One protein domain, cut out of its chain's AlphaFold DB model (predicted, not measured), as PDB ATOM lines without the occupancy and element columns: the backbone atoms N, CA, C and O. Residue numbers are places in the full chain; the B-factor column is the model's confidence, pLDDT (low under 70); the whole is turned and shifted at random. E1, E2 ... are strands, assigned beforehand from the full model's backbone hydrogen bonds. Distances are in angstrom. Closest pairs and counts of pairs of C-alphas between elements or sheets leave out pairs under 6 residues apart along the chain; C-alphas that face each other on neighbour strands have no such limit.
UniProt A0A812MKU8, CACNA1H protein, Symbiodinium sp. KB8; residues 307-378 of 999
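AT A GLANCE: This is residues 307 to 378 of the 999 residues of the protein "CACNA1H protein" of Symbiodinium sp. KB8 (UniProt A0A812MKU8). Two unequal parts lie along one long axis: a thin, open loop of chain with E1, E2 and E3, and a larger strand-built body of residues 330 to 378. In the body the hairpin of E5 and E6 has E8 and E9 along the other side of E5, and the small pair E4 and E7 sits by the end where E5 begins and E6 ends; residues 316 to 322 of the thin part stick out. The printed part has 72 residues, with no named helix and nine named strands, E1 to E9 in order along the chain; it is all strand, though under half of the residues, 34, are in named elements. E4 and E7 make an antiparallel sheet of two, and E5, E6, E8 and E9 a branched sheet whose pairs are antiparallel. The whole is loose and elongated, with a radius of gyration of the C-alphas of 13.9 A and spans of 44 by 27 by 21 A.

HOW THE PARTS SIT: Begin with E1, residues 307 to 310, E2, residues 313 to 315, and E3, residues 321 to 323, which pair with no named strand. The closest C-alphas of E1 and E2 are those of Val 309 and Trp 315, 7.8 A apart, and E1 and E3 are apart. Next find E4, residues 330 to 332, antiparallel to E7, residues 355 to 357, at 156 degrees; N 330 and O 357 are 2.9 A apart, within hydrogen-bond range. E4 and E5, residues 336 to 342, meet only through their link. E5 forms a hairpin with E6, residues 348 to 352, at 157 degrees, with N 340 and O 349 2.9 A apart. On the other side of E5 lie E8, residues 363 to 365, with N 364 and O 341 2.8 A apart, and E9, residues 375 to 377, with N 337 and O 376 2.9 A apart. The closest C-alphas of E4 and E9 are those of Leu 332 and Ile 375, 7.6 A apart.

IN THESE COORDINATES: Find C-alpha 307 at (-35.191, -58.806, 4.164), from which E1 runs 10.0 A. E2 spans 6.1 A, E3 6.8 A and E4 6.3 A. E5 starts at C-alpha 336, (-18.697, -38.044, 7.724), and runs 20.2 A; E6 runs 13.6 A. E7 spans 6.2 A, E8 7.0 A and E9 6.8 A, ending at C-alpha 377, (-17.103, -36.318, 11.457).

THE WHOLE: The two C-alphas farthest apart are those of Pro 319 and Ser 378, at 44.9 A. The printed part has no cut, and no link is long. Mean pLDDT of the printed part is 77.9, and residues 367 to 378 are under 70.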
ATOM      1  N   SER A 307     -35.456 -59.628   5.347       85.00
ATOM      2  CA  SER A 307     -35.191 -58.806   4.164       85.00
ATOM      3  C   SER A 307     -35.324 -57.316   4.480       85.00
ATOM      4  O   SER A 307     -36.007 -56.916   5.425       85.00
ATOM      5  N   LEU A 308     -34.632 -56.480   3.707       88.69
ATOM      6  CA  LEU A 308     -34.612 -55.031   3.885       88.69
ATOM      7  C   LEU A 308     -35.482 -54.336   2.832       88.69
ATOM      8  O   LEU A 308     -35.301 -54.545   1.633       88.69
ATOM      9  N   VAL A 309     -36.378 -53.458   3.281       89.44
ATOM     10  CA  VAL A 309     -37.226 -52.621   2.420       89.44
ATOM     11  C   VAL A 309     -36.795 -51.165   2.571       89.44
ATOM     12  O   VAL A 309     -36.787 -50.631   3.681       89.44
ATOM     13  N   LYS A 310     -36.412 -50.537   1.455       87.19
ATOM     14  CA  LYS A 310     -35.840 -49.180   1.368       87.19
ATOM     15  C   LYS A 310     -36.867 -48.242   0.723       87.19
ATOM     16  O   LYS A 310     -37.519 -48.634  -0.245       87.19
ATOM     17  N   GLY A 311     -37.040 -47.032   1.253       85.81
ATOM     18  CA  GLY A 311     -37.902 -46.015   0.641       85.81
ATOM     19  C   GLY A 311     -37.257 -45.298  -0.563       85.81
ATOM     20  O   GLY A 311     -36.059 -45.462  -0.801       85.81
ATOM     21  N   PRO A 312     -38.019 -44.479  -1.316       85.06
ATOM     22  CA  PRO A 312     -39.427 -44.158  -1.094       85.06
ATOM     23  C   PRO A 312     -40.371 -45.237  -1.643       85.06
ATOM     24  O   PRO A 312     -40.378 -45.521  -2.839       85.06
ATOM     25  N   CYS A 313     -41.195 -45.831  -0.780       86.69
ATOM     26  CA  CYS A 313     -42.221 -46.795  -1.189       86.69
ATOM     27  C   CYS A 313     -43.343 -46.921  -0.146       86.69
ATOM     28  O   CYS A 313     -43.185 -46.533   1.012       86.69
ATOM     29  N   ILE A 314     -44.480 -47.481  -0.564       86.31
ATOM     30  CA  ILE A 314     -45.563 -47.908   0.328       86.31
ATOM     31  C   ILE A 314     -45.416 -49.419   0.519       86.31
ATOM     32  O   ILE A 314     -45.573 -50.184  -0.434       86.31
ATOM     33  N   TRP A 315     -45.083 -49.852   1.734       89.94
ATOM     34  CA  TRP A 315     -44.889 -51.264   2.050       89.94
ATOM     35  C   TRP A 315     -46.154 -51.913   2.620       89.94
ATOM     36  O   TRP A 315     -46.804 -51.384   3.525       89.94
ATOM     37  N   PHE A 316     -46.448 -53.110   2.115       89.19
ATOM     38  CA  PHE A 316     -47.541 -53.974   2.546       89.19
ATOM     39  C   PHE A 316     -46.967 -55.330   2.988       89.19
ATOM     40  O   PHE A 316     -46.180 -55.898   2.222       89.19
ATOM     41  N   PRO A 317     -47.379 -55.892   4.138       88.69
ATOM     42  CA  PRO A 317     -46.964 -57.232   4.545       88.69
ATOM     43  C   PRO A 317     -47.488 -58.310   3.589       88.69
ATOM     44  O   PRO A 317     -48.603 -58.215   3.072       88.69
ATOM     45  N   GLY A 318     -46.703 -59.368   3.391       86.75
ATOM     46  CA  GLY A 318     -47.201 -60.667   2.948       86.75
ATOM     47  C   GLY A 318     -47.888 -61.449   4.084       86.75
ATOM     48  O   GLY A 318     -47.822 -61.047   5.248       86.75
ATOM     49  N   PRO A 319     -48.526 -62.599   3.792       85.56
ATOM     50  CA  PRO A 319     -49.446 -63.269   4.728       85.56
ATOM     51  C   PRO A 319     -48.815 -63.842   6.006       85.56
ATOM     52  O   PRO A 319     -49.523 -64.170   6.959       85.56
ATOM     53  N   TYR A 320     -47.486 -63.957   6.030       87.38
ATOM     54  CA  TYR A 320     -46.701 -64.442   7.168       87.38
ATOM     55  C   TYR A 320     -45.633 -63.431   7.611       87.38
ATOM     56  O   TYR A 320     -44.783 -63.761   8.436       87.38
ATOM     57  N   ASP A 321     -45.656 -62.209   7.078       87.56
ATOM     58  CA  ASP A 321     -44.623 -61.209   7.335       87.56
ATOM     59  C   ASP A 321     -44.849 -60.449   8.648       87.56
ATOM     60  O   ASP A 321     -45.963 -60.289   9.152       87.56
ATOM     61  N   SER A 322     -43.755 -59.937   9.201       84.56
ATOM     62  CA  SER A 322     -43.753 -58.992  10.315       84.56
ATOM     63  C   SER A 322     -42.666 -57.947  10.109       84.56
ATOM     64  O   SER A 322     -41.514 -58.297   9.872       84.56
ATOM     65  N   ALA A 323     -43.033 -56.669  10.199       84.56
ATOM     66  CA  ALA A 323     -42.084 -55.566  10.138       84.56
ATOM     67  C   ALA A 323     -41.409 -55.326  11.496       84.56
ATOM     68  O   ALA A 323     -42.031 -55.456  12.554       84.56
ATOM     69  N   SER A 324     -40.149 -54.899  11.456       82.38
ATOM     70  CA  SER A 324     -39.531 -54.144  12.541       82.38
ATOM     71  C   SER A 324     -40.170 -52.758  12.669       82.38
ATOM     72  O   SER A 324     -40.857 -52.282  11.767       82.38
ATOM     73  N   GLN A 325     -39.843 -52.045  13.749       81.38
ATOM     74  CA  GLN A 325     -39.989 -50.587  13.766       81.38
ATOM     75  C   GLN A 325     -39.287 -49.966  12.543       81.38
ATOM     76  O   GLN A 325     -38.226 -50.451  12.129       81.38
ATOM     77  N   VAL A 326     -39.877 -48.901  11.992       86.88
ATOM     78  CA  VAL A 326     -39.260 -48.078  10.941       86.88
ATOM     79  C   VAL A 326     -37.983 -47.444  11.490       86.88
ATOM     80  O   VAL A 326     -37.934 -47.024  12.647       86.88
ATOM     81  N   ARG A 327     -36.942 -47.390  10.662       83.88
ATOM     82  CA  ARG A 327     -35.649 -46.786  10.982       83.88
ATOM     83  C   ARG A 327     -35.293 -45.739   9.943       83.88
ATOM     84  O   ARG A 327     -35.587 -45.896   8.760       83.88
ATOM     85  N   GLU A 328     -34.603 -44.700  10.384       83.44
ATOM     86  CA  GLU A 328     -33.980 -43.745   9.477       83.44
ATOM     87  C   GLU A 328     -32.648 -44.308   8.968       83.44
ATOM     88  O   GLU A 328     -31.868 -44.904   9.719       83.44
ATOM     89  N   ALA A 329     -32.414 -44.147   7.669       83.38
ATOM     90  CA  ALA A 329     -31.133 -44.376   7.028       83.38
ATOM     91  C   ALA A 329     -30.092 -43.447   7.649       83.38
ATOM     92  O   ALA A 329     -30.368 -42.280   7.934       83.38
ATOM     93  N   VAL A 330     -28.879 -43.956   7.839       82.06
ATOM     94  CA  VAL A 330     -27.789 -43.136   8.353       82.06
ATOM     95  C   VAL A 330     -27.367 -42.189   7.232       82.06
ATOM     96  O   VAL A 330     -26.713 -42.591   6.270       82.06
ATOM     97  N   VAL A 331     -27.789 -40.932   7.344       80.38
ATOM     98  CA  VAL A 331     -27.326 -39.846   6.480       80.38
ATOM     99  C   VAL A 331     -25.871 -39.558   6.833       80.38
ATOM    100  O   VAL A 331     -25.560 -39.328   8.000       80.38
ATOM    101  N   LEU A 332     -24.995 -39.566   5.833       81.06
ATOM    102  CA  LEU A 332     -23.626 -39.069   5.955       81.06
ATOM    103  C   LEU A 332     -23.493 -37.771   5.162       81.06
ATOM    104  O   LEU A 332     -23.923 -37.694   4.006       81.06
ATOM    105  N   GLN A 333     -22.887 -36.761   5.773       79.00
ATOM    106  CA  GLN A 333     -22.410 -35.563   5.084       79.00
ATOM    107  C   GLN A 333     -21.115 -35.864   4.294       79.00
ATOM    108  O   GLN A 333     -20.526 -36.942   4.410       79.00
ATOM    109  N   ASP A 334     -20.666 -34.918   3.458       74.69
ATOM    110  CA  ASP A 334     -19.419 -35.039   2.672       74.69
ATOM    111  C   ASP A 334     -18.176 -35.299   3.558       74.69
ATOM    112  O   ASP A 334     -17.178 -35.857   3.104       74.69
ATOM    113  N   ASP A 335     -18.271 -34.927   4.835       76.06
ATOM    114  CA  ASP A 335     -17.249 -34.947   5.876       76.06
ATOM    115  C   ASP A 335     -17.507 -36.007   6.973       76.06
ATOM    116  O   ASP A 335     -17.020 -35.862   8.093       76.06
ATOM    117  N   GLU A 336     -18.283 -37.064   6.704       80.69
ATOM    118  CA  GLU A 336     -18.697 -38.044   7.724       80.69
ATOM    119  C   GLU A 336     -18.430 -39.508   7.350       80.69
ATOM    120  O   GLU A 336     -18.332 -39.897   6.181       80.69
ATOM    121  N   TYR A 337     -18.292 -40.347   8.384       78.19
ATOM    122  CA  TYR A 337     -18.137 -41.788   8.229       78.19
ATOM    123  C   TYR A 337     -18.766 -42.610   9.358       78.19
ATOM    124  O   TYR A 337     -18.957 -42.137  10.479       78.19
ATOM    125  N   VAL A 338     -19.040 -43.881   9.053       82.88
ATOM    126  CA  VAL A 338     -19.575 -44.885   9.984       82.88
ATOM    127  C   VAL A 338     -18.808 -46.200   9.861       82.88
ATOM    128  O   VAL A 338     -18.459 -46.640   8.764       82.88
ATOM    129  N   LYS A 339     -18.557 -46.844  11.006       80.12
ATOM    130  CA  LYS A 339     -17.981 -48.194  11.093       80.12
ATOM    131  C   LYS A 339     -19.105 -49.220  11.196       80.12
ATOM    132  O   LYS A 339     -19.970 -49.100  12.067       80.12
ATOM    133  N   LEU A 340     -19.079 -50.219  10.321       84.38
ATOM    134  CA  LEU A 340     -20.071 -51.285  10.259       84.38
ATOM    135  C   LEU A 340     -19.452 -52.635  10.599       84.38
ATOM    136  O   LEU A 340     -18.308 -52.922  10.239       84.38
ATOM    137  N   LYS A 341     -20.254 -53.471  11.254       84.19
ATOM    138  CA  LYS A 341     -19.983 -54.887  11.470       84.19
ATOM    139  C   LYS A 341     -21.215 -55.707  11.103       84.19
ATOM    140  O   LYS A 341     -22.313 -55.414  11.572       84.19
ATOM    141  N   ASP A 342     -21.016 -56.764  10.334       84.06
ATOM    142  CA  ASP A 342     -22.019 -57.802  10.125       84.06
ATOM    143  C   ASP A 342     -22.013 -58.791  11.310       84.06
ATOM    144  O   ASP A 342     -20.956 -59.234  11.768       84.06
ATOM    145  N   ILE A 343     -23.191 -59.111  11.850       79.81
ATOM    146  CA  ILE A 343     -23.359 -60.079  12.940       79.81
ATOM    147  C   ILE A 343     -23.141 -61.510  12.431       79.81
ATOM    148  O   ILE A 343     -22.546 -62.303  13.156       79.81
ATOM    149  N   SER A 344     -23.623 -61.850  11.229       78.38
ATOM    150  CA  SER A 344     -23.655 -63.245  10.757       78.38
ATOM    151  C   SER A 344     -22.288 -63.727  10.271       78.38
ATOM    152  O   SER A 344     -21.878 -64.835  10.604       78.38
ATOM    153  N   THR A 345     -21.558 -62.884   9.536       78.81
ATOM    154  CA  THR A 345     -20.197 -63.180   9.047       78.81
ATOM    155  C   THR A 345     -19.086 -62.654   9.962       78.81
ATOM    156  O   THR A 345     -17.928 -63.047   9.830       78.81
ATOM    157  N   GLY A 346     -19.400 -61.738  10.887       75.44
ATOM    158  CA  GLY A 346     -18.424 -61.068  11.751       75.44
ATOM    159  C   GLY A 346     -17.577 -59.987  11.060       75.44
ATOM    160  O   GLY A 346     -16.833 -59.280  11.752       75.44
ATOM    161  N   THR A 347     -17.685 -59.847   9.733       78.69
ATOM    162  CA  THR A 347     -16.893 -58.941   8.889       78.69
ATOM    163  C   THR A 347     -17.104 -57.473   9.271       78.69
ATOM    164  O   THR A 347     -18.197 -57.076   9.674       78.69
ATOM    165  N   ARG A 348     -16.053 -56.650   9.145       81.19
ATOM    166  CA  ARG A 348     -16.071 -55.216   9.479       81.19
ATOM    167  C   ARG A 348     -15.564 -54.367   8.323       81.19
ATOM    168  O   ARG A 348     -14.584 -54.736   7.683       81.19
ATOM    169  N   TRP A 349     -16.185 -53.215   8.102       84.19
ATOM    170  CA  TRP A 349     -15.759 -52.236   7.099       84.19
ATOM    171  C   TRP A 349     -16.186 -50.819   7.502       84.19
ATOM    172  O   TRP A 349     -16.798 -50.599   8.550       84.19
ATOM    173  N   VAL A 350     -15.822 -49.831   6.684       80.81
ATOM    174  CA  VAL A 350     -16.122 -48.416   6.925       80.81
ATOM    175  C   VAL A 350     -16.831 -47.842   5.704       80.81
ATOM    176  O   VAL A 350     -16.362 -48.023   4.585       80.81
ATOM    177  N   HIS A 351     -17.937 -47.136   5.925       80.50
ATOM    178  CA  HIS A 351     -18.635 -46.365   4.898       80.50
ATOM    179  C   HIS A 351     -18.309 -44.877   5.095       80.50
ATOM    180  O   HIS A 351     -18.278 -44.412   6.236       80.50
ATOM    181  N   ARG A 352     -17.987 -44.154   4.016       78.25
ATOM    182  CA  ARG A 352     -17.436 -42.786   4.049       78.25
ATOM    183  C   ARG A 352     -18.053 -41.917   2.961       78.25
ATOM    184  O   ARG A 352     -18.221 -42.398   1.843       78.25
ATOM    185  N   GLY A 353     -18.235 -40.635   3.267       72.75
ATOM    186  CA  GLY A 353     -18.700 -39.635   2.313       72.75
ATOM    187  C   GLY A 353     -20.214 -39.654   2.111       72.75
ATOM    188  O   GLY A 353     -20.933 -40.499   2.645       72.75
ATOM    189  N   LYS A 354     -20.686 -38.677   1.339       77.19
ATOM    190  CA  LYS A 354     -22.098 -38.312   1.226       77.19
ATOM    191  C   LYS A 354     -22.967 -39.415   0.642       77.19
ATOM    192  O   LYS A 354     -22.814 -39.796  -0.517       77.19
ATOM    193  N   GLY A 355     -23.932 -39.874   1.431       77.25
ATOM    194  CA  GLY A 355     -24.829 -40.951   1.032       77.25
ATOM    195  C   GLY A 355     -25.904 -41.268   2.067       77.25
ATOM    196  O   GLY A 355     -25.873 -40.789   3.201       77.25
ATOM    197  N   LEU A 356     -26.861 -42.096   1.646       82.12
ATOM    198  CA  LEU A 356     -27.922 -42.653   2.483       82.12
ATOM    199  C   LEU A 356     -27.617 -44.125   2.762       82.12
ATOM    200  O   LEU A 356     -27.790 -44.984   1.898       82.12
ATOM    201  N   LEU A 357     -27.143 -44.408   3.973       83.00
ATOM    202  CA  LEU A 357     -26.734 -45.745   4.381       83.00
ATOM    203  C   LEU A 357     -27.893 -46.487   5.062       83.00
ATOM    204  O   LEU A 357     -28.215 -46.271   6.232       83.00
ATOM    205  N   PHE A 358     -28.505 -47.400   4.312       85.62
ATOM    206  CA  PHE A 358     -29.490 -48.354   4.814       85.62
ATOM    207  C   PHE A 358     -28.775 -49.580   5.409       85.62
ATOM    208  O   PHE A 358     -27.872 -50.127   4.778       85.62
ATOM    209  N   LEU A 359     -29.160 -50.018   6.614       83.44
ATOM    210  CA  LEU A 359     -28.530 -51.166   7.282       83.44
ATOM    211  C   LEU A 359     -29.268 -52.467   6.946       83.44
ATOM    212  O   LEU A 359     -30.446 -52.604   7.276       83.44
ATOM    213  N   GLU A 360     -28.565 -53.425   6.336       82.62
ATOM    214  CA  GLU A 360     -29.076 -54.786   6.106       82.62
ATOM    215  C   GLU A 360     -29.395 -55.503   7.440       82.62
ATOM    216  O   GLU A 360     -28.852 -55.123   8.484       82.62
ATOM    217  N   PRO A 361     -30.264 -56.538   7.459       79.06
ATOM    218  CA  PRO A 361     -30.834 -57.088   8.699       79.06
ATOM    219  C   PRO A 361     -29.801 -57.591   9.717       79.06
ATOM    220  O   PRO A 361     -30.048 -57.562  10.924       79.06
ATOM    221  N   THR A 362     -28.639 -58.036   9.237       80.69
ATOM    222  CA  THR A 362     -27.537 -58.548  10.059       80.69
ATOM    223  C   THR A 362     -26.500 -57.481  10.425       80.69
ATOM    224  O   THR A 362     -25.583 -57.774  11.185       80.69
ATOM    225  N   TRP A 363     -26.605 -56.242   9.933       84.81
ATOM    226  CA  TRP A 363     -25.591 -55.201  10.139       84.81
ATOM    227  C   TRP A 363     -25.806 -54.400  11.436       84.81
ATOM    228  O   TRP A 363     -26.925 -54.083  11.845       84.81
ATOM    229  N   ARG A 364     -24.700 -54.014  12.080       80.06
ATOM    230  CA  ARG A 364     -24.643 -53.120  13.249       80.06
ATOM    231  C   ARG A 364     -23.665 -51.976  12.994       80.06
ATOM    232  O   ARG A 364     -22.602 -52.177  12.412       80.06
ATOM    233  N   VAL A 365     -23.993 -50.801  13.525       79.81
ATOM    234  CA  VAL A 365     -23.051 -49.683  13.677       79.81
ATOM    235  C   VAL A 365     -22.193 -49.924  14.922       79.81
ATOM    236  O   VAL A 365     -22.726 -50.178  16.002       79.81
ATOM    237  N   GLU A 366     -20.869 -49.846  14.786       72.31
ATOM    238  CA  GLU A 366     -19.922 -50.053  15.889       72.31
ATOM    239  C   GLU A 366     -19.587 -48.717  16.584       72.31
ATOM    240  O   GLU A 366     -18.605 -48.049  16.261       72.31
ATOM    241  N   SER A 367     -20.442 -48.317  17.535       62.84
ATOM    242  CA  SER A 367     -20.243 -47.146  18.407       62.84
ATOM    243  C   SER A 367     -19.494 -47.522  19.691       62.84
ATOM    244  O   SER A 367     -19.805 -48.534  20.317       62.84
ATOM    245  N   SER A 368     -18.561 -46.674  20.135       51.03
ATOM    246  CA  SER A 368     -17.845 -46.833  21.412       51.03
ATOM    247  C   SER A 368     -18.664 -46.433  22.647       51.03
ATOM    248  O   SER A 368     -18.232 -46.688  23.766       51.03
ATOM    249  N   ASN A 369     -19.834 -45.813  22.464       51.22
ATOM    250  CA  ASN A 369     -20.729 -45.405  23.546       51.22
ATOM    251  C   ASN A 369     -22.196 -45.685  23.189       51.22
ATOM    252  O   ASN A 369     -22.658 -45.378  22.088       51.22
ATOM    253  N   ALA A 370     -22.964 -46.210  24.148       44.78
ATOM    254  CA  ALA A 370     -24.343 -46.674  23.945       44.78
ATOM    255  C   ALA A 370     -25.402 -45.555  23.776       44.78
ATOM    256  O   ALA A 370     -26.597 -45.838  23.746       44.78
ATOM    257  N   ARG A 371     -24.979 -44.284  23.692       42.09
ATOM    258  CA  ARG A 371     -25.844 -43.106  23.471       42.09
ATOM    259  C   ARG A 371     -25.400 -42.202  22.312       42.09
ATOM    260  O   ARG A 371     -26.078 -41.220  22.033       42.09
ATOM    261  N   SER A 372     -24.288 -42.504  21.639       52.97
ATOM    262  CA  SER A 372     -23.827 -41.767  20.453       52.97
ATOM    263  C   SER A 372     -24.268 -42.470  19.168       52.97
ATOM    264  O   SER A 372     -24.211 -43.695  19.089       52.97
ATOM    265  N   SER A 373     -24.650 -41.700  18.146       54.22
ATOM    266  CA  SER A 373     -25.205 -42.184  16.866       54.22
ATOM    267  C   SER A 373     -24.250 -43.030  16.007       54.22
ATOM    268  O   SER A 373     -24.651 -43.537  14.963       54.22
ATOM    269  N   GLY A 374     -22.982 -43.172  16.407       61.34
ATOM    270  CA  GLY A 374     -21.948 -43.914  15.676       61.34
ATOM    271  C   GLY A 374     -21.423 -43.221  14.412       61.34
ATOM    272  O   GLY A 374     -20.404 -43.653  13.876       61.34
ATOM    273  N   ILE A 375     -22.066 -42.132  13.982       68.56
ATOM    274  CA  ILE A 375     -21.567 -41.205  12.961       68.56
ATOM    275  C   ILE A 375     -20.368 -40.449  13.538       68.56
ATOM    276  O   ILE A 375     -20.427 -39.945  14.662       68.56
ATOM    277  N   GLN A 376     -19.277 -40.369  12.780       67.06
ATOM    278  CA  GLN A 376     -18.084 -39.610  13.148       67.06
ATOM    279  C   GLN A 376     -17.737 -38.623  12.031       67.06
ATOM    280  O   GLN A 376     -17.509 -39.031  10.890       67.06
ATOM    281  N   LYS A 377     -17.659 -37.328  12.364       58.72
ATOM    282  CA  LYS A 377     -17.103 -36.318  11.457       58.72
ATOM    283  C   LYS A 377     -15.606 -36.558  11.246       58.72
ATOM    284  O   LYS A 377     -14.877 -36.869  12.189       58.72
ATOM    285  N   SER A 378     -15.145 -36.404  10.008       52.28
ATOM    286  CA  SER A 378     -13.737 -36.490   9.617       52.28
ATOM    287  C   SER A 378     -12.923 -35.296  10.122       52.28
ATOM    288  O   SER A 378     -11.714 -35.426  10.299       52.28
TER     289      SER A 378